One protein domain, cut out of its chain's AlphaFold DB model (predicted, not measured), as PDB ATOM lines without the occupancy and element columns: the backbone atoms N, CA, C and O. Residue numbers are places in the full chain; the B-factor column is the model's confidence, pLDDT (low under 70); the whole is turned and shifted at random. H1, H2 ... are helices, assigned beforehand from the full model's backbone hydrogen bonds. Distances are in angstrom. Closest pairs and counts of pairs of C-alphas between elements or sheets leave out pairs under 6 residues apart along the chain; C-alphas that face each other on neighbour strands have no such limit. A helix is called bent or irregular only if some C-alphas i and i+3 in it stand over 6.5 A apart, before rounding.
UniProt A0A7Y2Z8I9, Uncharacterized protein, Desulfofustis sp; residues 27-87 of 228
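This is residues 27 to 87 of the 228 residues of an uncharacterized protein of Desulfofustis sp (UniProt A0A7Y2Z8I9). One long straight helix, H2, makes the length of the domain, and a shorter helix, H1, lies side by side with its first part, so that the two make a helical hairpin with very unequal arms. The later part of H2 has no partner: residues 66 to 87, of which 66 to 85 belong to H2, stick out free. The printed part has 61 residues with two named helices, H1 then H2 along the chain, and no named strand; the class is all helix. The whole is extended, with a radius of gyration of the C-alphas of 18.8 A, and its C-alphas span 64 by 18 by 6 A, a rod.

H2 covers residues 48 to 85 and is 55.4 A long from first to last C-alpha. It begins at C-alpha 48 at (-13.487, -17.703, -3.299) and ends at C-alpha 85 at (-11.088, -73.006, -0.251). H1 covers residues 27 to 42, 23.1 A from first to last C-alpha, and begins at C-alpha 27 at (-25.845, -40.327, -0.121).

H2 touches H1 with residues 51 to 62 alone, with 11 pairs of C-alphas within 8 A. The closest C-alphas of the two helices are those of Lys 33 and Ala 58, 5.9 A apart. Their lines stand at a shallow tilt of 7 degrees, and they run opposite ways. H1 and H2 form a helical hairpin, joined by a tight link of 5 residues. In both H1 and H2 every O i to N i+4 pair is within hydrogen-bond range. Neither helix is bent.

The two C-alphas farthest apart are those of Trp 45 and Val 87, at 64.2 A. Without the stretch that stands free, the body has 39 residues and spans 30 by 16 by 7 A. The printed part has no cut and no long link. The mean pLDDT of the printed part of the model is 94.2, and residue 87 alone is under 70.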
ATOM      1  N   ALA A  27     -24.657 -41.096   0.261       96.44
ATOM      2  CA  ALA A  27     -25.845 -40.327  -0.121       96.44
ATOM      3  C   ALA A  27     -26.094 -39.110   0.796       96.44
ATOM      4  O   ALA A  27     -26.362 -38.008   0.306       96.44
ATOM      5  N   VAL A  28     -25.963 -39.276   2.118       97.44
ATOM      6  CA  VAL A  28     -26.089 -38.179   3.097       97.44
ATOM      7  C   VAL A  28     -24.975 -37.149   2.909       97.44
ATOM      8  O   VAL A  28     -25.255 -35.951   2.866       97.44
ATOM      9  N   GLN A  29     -23.730 -37.590   2.722       96.69
ATOM     10  CA  GLN A  29     -22.592 -36.703   2.468       96.69
ATOM     11  C   GLN A  29     -22.724 -35.950   1.138       96.69
ATOM     12  O   GLN A  29     -22.425 -34.760   1.087       96.69
ATOM     13  N   LEU A  30     -23.232 -36.587   0.075       96.81
ATOM     14  CA  LEU A  30     -23.495 -35.923  -1.204       96.81
ATOM     15  C   LEU A  30     -24.592 -34.854  -1.069       96.81
ATOM     16  O   LEU A  30     -24.426 -33.738  -1.563       96.81
ATOM     17  N   LYS A  31     -25.682 -35.152  -0.347       97.12
ATOM     18  CA  LYS A  31     -26.731 -34.165  -0.039       97.12
ATOM     19  C   LYS A  31     -26.181 -33.005   0.799       97.12
ATOM     20  O   LYS A  31     -26.429 -31.851   0.461       97.12
ATOM     21  N   GLY A  32     -25.392 -33.300   1.835       97.62
ATOM     22  CA  GLY A  32     -24.729 -32.303   2.679       97.62
ATOM     23  C   GLY A  32     -23.766 -31.407   1.894       97.62
ATOM     24  O   GLY A  32     -23.842 -30.188   2.010       97.62
ATOM     25  N   LYS A  33     -22.936 -31.988   1.018       96.94
ATOM     26  CA  LYS A  33     -22.059 -31.252   0.095       96.94
ATOM     27  C   LYS A  33     -22.860 -30.308  -0.805       96.94
ATOM     28  O   LYS A  33     -22.439 -29.177  -1.011       96.94
ATOM     29  N   ASN A  34     -23.986 -30.753  -1.358       97.12
ATOM     30  CA  ASN A  34     -24.786 -29.926  -2.266       97.12
ATOM     31  C   ASN A  34     -25.478 -28.764  -1.531       97.12
ATOM     32  O   ASN A  34     -25.502 -27.657  -2.058       97.12
ATOM     33  N   ILE A  35     -25.961 -28.981  -0.302       98.06
ATOM     34  CA  ILE A  35     -26.478 -27.905   0.563       98.06
ATOM     35  C   ILE A  35     -25.362 -26.902   0.892       98.06
ATOM     36  O   ILE A  35     -25.542 -25.704   0.700       98.06
ATOM     37  N   LEU A  36     -24.189 -27.396   1.306       97.69
ATOM     38  CA  LEU A  36     -23.007 -26.575   1.582       97.69
ATOM     39  C   LEU A  36     -22.583 -25.748   0.356       97.69
ATOM     40  O   LEU A  36     -22.247 -24.579   0.502       97.69
ATOM     41  N   GLU A  37     -22.627 -26.318  -0.850       97.44
ATOM     42  CA  GLU A  37     -22.302 -25.612  -2.095       97.44
ATOM     43  C   GLU A  37     -23.283 -24.464  -2.381       97.44
ATOM     44  O   GLU A  37     -22.841 -23.366  -2.716       97.44
ATOM     45  N   THR A  38     -24.588 -24.656  -2.159       97.50
ATOM     46  CA  THR A  38     -25.583 -23.571  -2.241       97.50
ATOM     47  C   THR A  38     -25.331 -22.485  -1.189       97.50
ATOM     48  O   THR A  38     -25.148 -21.323  -1.549       97.50
ATOM     49  N   SER A  39     -25.226 -22.845   0.095       97.56
ATOM     50  CA  SER A  39     -25.040 -21.867   1.179       97.56
ATOM     51  C   SER A  39     -23.718 -21.095   1.072       97.56
ATOM     52  O   SER A  39     -23.670 -19.901   1.369       97.56
ATOM     53  N   LEU A  40     -22.641 -21.731   0.596       97.38
ATOM     54  CA  LEU A  40     -21.376 -21.042   0.322       97.38
ATOM     55  C   LEU A  40     -21.500 -20.056  -0.842       97.38
ATOM     56  O   LEU A  40     -20.859 -19.008  -0.797       97.38
ATOM     57  N   ASN A  41     -22.307 -20.337  -1.868       95.56
ATOM     58  CA  ASN A  41     -22.549 -19.378  -2.949       95.56
ATOM     59  C   ASN A  41     -23.278 -18.125  -2.431       95.56
ATOM     60  O   ASN A  41     -22.826 -17.018  -2.718       95.56
ATOM     61  N   GLU A  42     -24.305 -18.297  -1.594       96.88
ATOM     62  CA  GLU A  42     -25.076 -17.207  -0.965       96.88
ATOM     63  C   GLU A  42     -24.248 -16.350   0.014       96.88
ATOM     64  O   GLU A  42     -24.476 -15.146   0.146       96.88
ATOM     65  N   CYS A  43     -23.233 -16.927   0.671       96.50
ATOM     66  CA  CYS A  43     -22.343 -16.195   1.577       96.50
ATOM     67  C   CYS A  43     -21.410 -15.224   0.827       96.50
ATOM     68  O   CYS A  43     -20.276 -15.567   0.483       96.50
ATOM     69  N   PHE A  44     -21.854 -13.986   0.601       95.56
ATOM     70  CA  PHE A  44     -21.073 -12.930  -0.066       95.56
ATOM     71  C   PHE A  44     -19.784 -12.517   0.676       95.56
ATOM     72  O   PHE A  44     -18.868 -11.988   0.054       95.56
ATOM     73  N   TRP A  45     -19.705 -12.763   1.987       96.25
ATOM     74  CA  TRP A  45     -18.593 -12.357   2.860       96.25
ATOM     75  C   TRP A  45     -17.390 -13.320   2.852       96.25
ATOM     76  O   TRP A  45     -16.305 -12.944   3.287       96.25
ATOM     77  N   LEU A  46     -17.563 -14.554   2.363       95.88
ATOM     78  CA  LEU A  46     -16.493 -15.552   2.239       95.88
ATOM     79  C   LEU A  46     -15.711 -15.351   0.936       95.88
ATOM     80  O   LEU A  46     -16.320 -15.194  -0.127       95.88
ATOM     81  N   THR A  47     -14.375 -15.433   0.963       96.00
ATOM     82  CA  THR A  47     -13.592 -15.337  -0.278       96.00
ATOM     83  C   THR A  47     -13.711 -16.622  -1.103       96.00
ATOM     84  O   THR A  47     -13.982 -17.709  -0.585       96.00
ATOM     85  N   GLY A  48     -13.460 -16.532  -2.413       94.94
ATOM     86  CA  GLY A  48     -13.487 -17.703  -3.299       94.94
ATOM     87  C   GLY A  48     -12.504 -18.816  -2.899       94.94
ATOM     88  O   GLY A  48     -12.775 -19.985  -3.169       94.94
ATOM     89  N   LYS A  49     -11.399 -18.478  -2.212       95.88
ATOM     90  CA  LYS A  49     -10.445 -19.465  -1.680       95.88
ATOM     91  C   LYS A  49     -11.053 -20.250  -0.518       95.88
ATOM     92  O   LYS A  49     -10.973 -21.476  -0.509       95.88
ATOM     93  N   ASP A  50     -11.718 -19.561   0.405       95.69
ATOM     94  CA  ASP A  50     -12.305 -20.166   1.606       95.69
ATOM     95  C   ASP A  50     -13.457 -21.104   1.229       95.69
ATOM     96  O   ASP A  50     -13.485 -22.262   1.648       95.69
ATOM     97  N   LYS A  51     -14.354 -20.645   0.337       97.31
ATOM     98  CA  LYS A  51     -15.437 -21.467  -0.236       97.31
ATOM     99  C   LYS A  51     -14.890 -22.755  -0.860       97.31
ATOM    100  O   LYS A  51     -15.406 -23.841  -0.598       97.31
ATOM    101  N   GLN A  52     -13.812 -22.651  -1.640       96.81
ATOM    102  CA  GLN A  52     -13.161 -23.810  -2.248       96.81
ATOM    103  C   GLN A  52     -12.501 -24.729  -1.206       96.81
ATOM    104  O   GLN A  52     -12.507 -25.947  -1.394       96.81
ATOM    105  N   GLY A  53     -11.991 -24.190  -0.094       97.44
ATOM    106  CA  GLY A  53     -11.498 -24.962   1.049       97.44
ATOM    107  C   GLY A  53     -12.582 -25.866   1.645       97.44
ATOM    108  O   GLY A  53     -12.415 -27.086   1.674       97.44
ATOM    109  N   TYR A  54     -13.735 -25.298   2.012       96.94
ATOM    110  CA  TYR A  54     -14.879 -26.060   2.537       96.94
ATOM    111  C   TYR A  54     -15.394 -27.121   1.550       96.94
ATOM    112  O   TYR A  54     -15.652 -28.262   1.937       96.94
ATOM    113  N   LEU A  55     -15.482 -26.790   0.254       97.19
ATOM    114  CA  LEU A  55     -15.866 -27.752  -0.789       97.19
ATOM    115  C   LEU A  55     -14.822 -28.856  -1.009       97.19
ATOM    116  O   LEU A  55     -15.181 -29.967  -1.399       97.19
ATOM    117  N   THR A  56     -13.541 -28.577  -0.767       97.88
ATOM    118  CA  THR A  56     -12.458 -29.570  -0.853       97.88
ATOM    119  C   THR A  56     -12.484 -30.507   0.351       97.88
ATOM    120  O   THR A  56     -12.404 -31.720   0.170       97.88
ATOM    121  N   TRP A  57     -12.718 -29.982   1.558       97.81
ATOM    122  CA  TRP A  57     -12.947 -30.791   2.758       97.81
ATOM    123  C   TRP A  57     -14.156 -31.728   2.594       97.81
ATOM    124  O   TRP A  57     -14.027 -32.936   2.782       97.81
ATOM    125  N   ALA A  58     -15.298 -31.219   2.114       97.19
ATOM    126  CA  ALA A  58     -16.489 -32.040   1.873       97.19
ATOM    127  C   ALA A  58     -16.261 -33.149   0.820       97.19
ATOM    128  O   ALA A  58     -16.769 -34.262   0.968       97.19
ATOM    129  N   LYS A  59     -15.456 -32.882  -0.223       96.38
ATOM    130  CA  LYS A  59     -15.004 -33.910  -1.181       96.38
ATOM    131  C   LYS A  59     -14.071 -34.936  -0.529       96.38
ATOM    132  O   LYS A  59     -14.175 -36.117  -0.848       96.38
ATOM    133  N   SER A  60     -13.200 -34.513   0.388       97.44
ATOM    134  CA  SER A  60     -12.318 -35.420   1.129       97.44
ATOM    135  C   SER A  60     -13.115 -36.398   1.993       97.44
ATOM    136  O   SER A  60     -12.809 -37.582   1.981       97.44
ATOM    137  N   CYS A  61     -14.174 -35.949   2.677       95.38
ATOM    138  CA  CYS A  61     -15.049 -36.826   3.468       95.38
ATOM    139  C   CYS A  61     -15.717 -37.922   2.613       95.38
ATOM    140  O   CYS A  61     -15.723 -39.094   3.001       95.38
ATOM    141  N   LEU A  62     -16.208 -37.560   1.420       96.00
ATOM    142  CA  LEU A  62     -16.740 -38.513   0.436       96.00
ATOM    143  C   LEU A  62     -15.670 -39.510  -0.034       96.00
ATOM    144  O   LEU A  62     -15.921 -40.714  -0.066       96.00
ATOM    145  N   HIS A  63     -14.466 -39.030  -0.352       96.38
ATOM    146  CA  HIS A  63     -13.365 -39.885  -0.796       96.38
ATOM    147  C   HIS A  63     -12.917 -40.872   0.295       96.38
ATOM    148  O   HIS A  63     -12.769 -42.060   0.017       96.38
ATOM    149  N   THR A  64     -12.795 -40.414   1.545       96.44
ATOM    150  CA  THR A  64     -12.504 -41.263   2.711       96.44
ATOM    151  C   THR A  64     -13.569 -42.347   2.902       96.44
ATOM    152  O   THR A  64     -13.235 -43.494   3.185       96.44
ATOM    153  N   THR A  65     -14.847 -42.016   2.700       95.12
ATOM    154  CA  THR A  65     -15.962 -42.967   2.856       95.12
ATOM    155  C   THR A  65     -15.918 -44.071   1.799       95.12
ATOM    156  O   THR A  65     -16.019 -45.249   2.138       95.12
ATOM    157  N   GLU A  66     -15.685 -43.720   0.531       95.69
ATOM    158  CA  GLU A  66     -15.515 -44.709  -0.542       95.69
ATOM    159  C   GLU A  66     -14.200 -45.509  -0.398       95.69
ATOM    160  O   GLU A  66     -14.170 -46.694  -0.736       95.69
ATOM    161  N   TYR A  67     -13.143 -44.931   0.189       96.19
ATOM    162  CA  TYR A  67     -11.919 -45.662   0.538       96.19
ATOM    163  C   TYR A  67     -12.171 -46.733   1.616       96.19
ATOM    164  O   TYR A  67     -11.884 -47.905   1.365       96.19
ATOM    165  N   LEU A  68     -12.780 -46.382   2.762       95.88
ATOM    166  CA  LEU A  68     -13.121 -47.353   3.823       95.88
ATOM    167  C   LEU A  68     -14.046 -48.464   3.304       95.88
ATOM    168  O   LEU A  68     -13.829 -49.637   3.599       95.88
ATOM    169  N   LYS A  69     -15.040 -48.098   2.492       96.19
ATOM    170  CA  LYS A  69     -15.937 -49.031   1.803       96.19
ATOM    171  C   LYS A  69     -15.168 -50.025   0.931       96.19
ATOM    172  O   LYS A  69     -15.432 -51.218   1.015       96.19
ATOM    173  N   SER A  70     -14.206 -49.557   0.129       95.69
ATOM    174  CA  SER A  70     -13.403 -50.444  -0.725       95.69
ATOM    175  C   SER A  70     -12.452 -51.344   0.075       95.69
ATOM    176  O   SER A  70     -12.314 -52.518  -0.256       95.69
ATOM    177  N   LEU A  71     -11.865 -50.841   1.168       96.81
ATOM    178  CA  LEU A  71     -11.061 -51.639   2.098       96.81
ATOM    179  C   LEU A  71     -11.887 -52.793   2.695       96.81
ATOM    180  O   LEU A  71     -11.469 -53.945   2.636       96.81
ATOM    181  N   ILE A  72     -13.080 -52.486   3.211       95.00
ATOM    182  CA  ILE A  72     -13.967 -53.462   3.858       95.00
ATOM    183  C   ILE A  72     -14.531 -54.476   2.851       95.00
ATOM    184  O   ILE A  72     -14.568 -55.667   3.155       95.00
ATOM    185  N   ASP A  73     -14.922 -54.051   1.645       93.81
ATOM    186  CA  ASP A  73     -15.413 -54.974   0.609       93.81
ATOM    187  C   ASP A  73     -14.317 -55.943   0.126       93.81
ATOM    188  O   ASP A  73     -14.588 -57.128  -0.073       93.81
ATOM    189  N   ASN A  74     -13.064 -55.476   0.038       95.19
ATOM    190  CA  ASN A  74     -11.903 -56.327  -0.238       95.19
ATOM    191  C   ASN A  74     -11.646 -57.339   0.892       95.19
ATOM    192  O   ASN A  74     -11.461 -58.520   0.606       95.19
ATOM    193  N   SER A  75     -11.703 -56.925   2.166       94.31
ATOM    194  CA  SER A  75     -11.586 -57.860   3.297       94.31
ATOM    195  C   SER A  75     -12.697 -58.916   3.297       94.31
ATOM    196  O   SER A  75     -12.437 -60.086   3.574       94.31
ATOM    197  N   PHE A  76     -13.932 -58.548   2.935       94.00
ATOM    198  CA  PHE A  76     -15.013 -59.524   2.783       94.00
ATOM    199  C   PHE A  76     -14.781 -60.490   1.612       94.00
ATOM    200  O   PHE A  76     -15.020 -61.684   1.777       94.00
ATOM    201  N   LEU A  77     -14.275 -60.019   0.465       92.25
ATOM    202  CA  LEU A  77     -13.896 -60.878  -0.669       92.25
ATOM    203  C   LEU A  77     -12.797 -61.885  -0.302       92.25
ATOM    204  O   LEU A  77     -12.865 -63.045  -0.707       92.25
ATOM    205  N   GLU A  78     -11.802 -61.461   0.476       93.44
ATOM    206  CA  GLU A  78     -10.706 -62.316   0.938       93.44
ATOM    207  C   GLU A  78     -11.204 -63.405   1.903       93.44
ATOM    208  O   GLU A  78     -10.894 -64.586   1.721       93.44
ATOM    209  N   VAL A  79     -12.076 -63.053   2.856       91.69
ATOM    210  CA  VAL A  79     -12.734 -64.026   3.749       91.69
ATOM    211  C   VAL A  79     -13.652 -64.980   2.971       91.69
ATOM    212  O   VAL A  79     -13.629 -66.186   3.222       91.69
ATOM    213  N   GLU A  80     -14.438 -64.488   2.006       88.50
ATOM    214  CA  GLU A  80     -15.300 -65.323   1.150       88.50
ATOM    215  C   GLU A  80     -14.489 -66.312   0.297       88.50
ATOM    216  O   GLU A  80     -14.918 -67.457   0.114       88.50
ATOM    217  N   LYS A  81     -13.303 -65.911  -0.179       89.50
ATOM    218  CA  LYS A  81     -12.361 -66.797  -0.870       89.50
ATOM    219  C   LYS A  81     -11.832 -67.881   0.071       89.50
ATOM    220  O   LYS A  81     -12.022 -69.059  -0.215       89.50
ATOM    221  N   HIS A  82     -11.252 -67.506   1.214       88.38
ATOM    222  CA  HIS A  82     -10.700 -68.474   2.168       88.38
ATOM    223  C   HIS A  82     -11.742 -69.479   2.678       88.38
ATOM    224  O   HIS A  82     -11.423 -70.654   2.847       88.38
ATOM    225  N   LEU A  83     -12.997 -69.061   2.870       86.06
ATOM    226  CA  LEU A  83     -14.082 -69.987   3.208       86.06
ATOM    227  C   LEU A  83     -14.470 -70.926   2.063       86.06
ATOM    228  O   LEU A  83     -14.929 -72.032   2.332       86.06
ATOM    229  N   SER A  84     -14.310 -70.501   0.809       80.94
ATOM    230  CA  SER A  84     -14.568 -71.352  -0.356       80.94
ATOM    231  C   SER A  84     -13.492 -72.432  -0.494       80.94
ATOM    232  O   SER A  84     -13.828 -73.589  -0.734       80.94
ATOM    233  N   ASP A  85     -12.227 -72.076  -0.249       79.44
ATOM    234  CA  ASP A  85     -11.088 -73.006  -0.251       79.44
ATOM    235  C   ASP A  85     -11.157 -74.025   0.915       79.44
ATOM    236  O   ASP A  85     -10.673 -75.149   0.792       79.44
ATOM    237  N   GLN A  86     -11.788 -73.656   2.040       71.81
ATOM    238  CA  GLN A  86     -11.953 -74.493   3.244       71.81
ATOM    239  C   GLN A  86     -13.175 -75.431   3.223       71.81
ATOM    240  O   GLN A  86     -13.367 -76.199   4.166       71.81
ATOM    241  N   VAL A  87     -14.015 -75.411   2.180       64.12
ATOM    242  CA  VAL A  87     -15.062 -76.432   1.992       64.12
ATOM    243  C   VAL A  87     -14.444 -77.621   1.247       64.12
ATOM    244  O   VAL A  87     -14.168 -77.497   0.054       64.12
TER     245      VAL A  87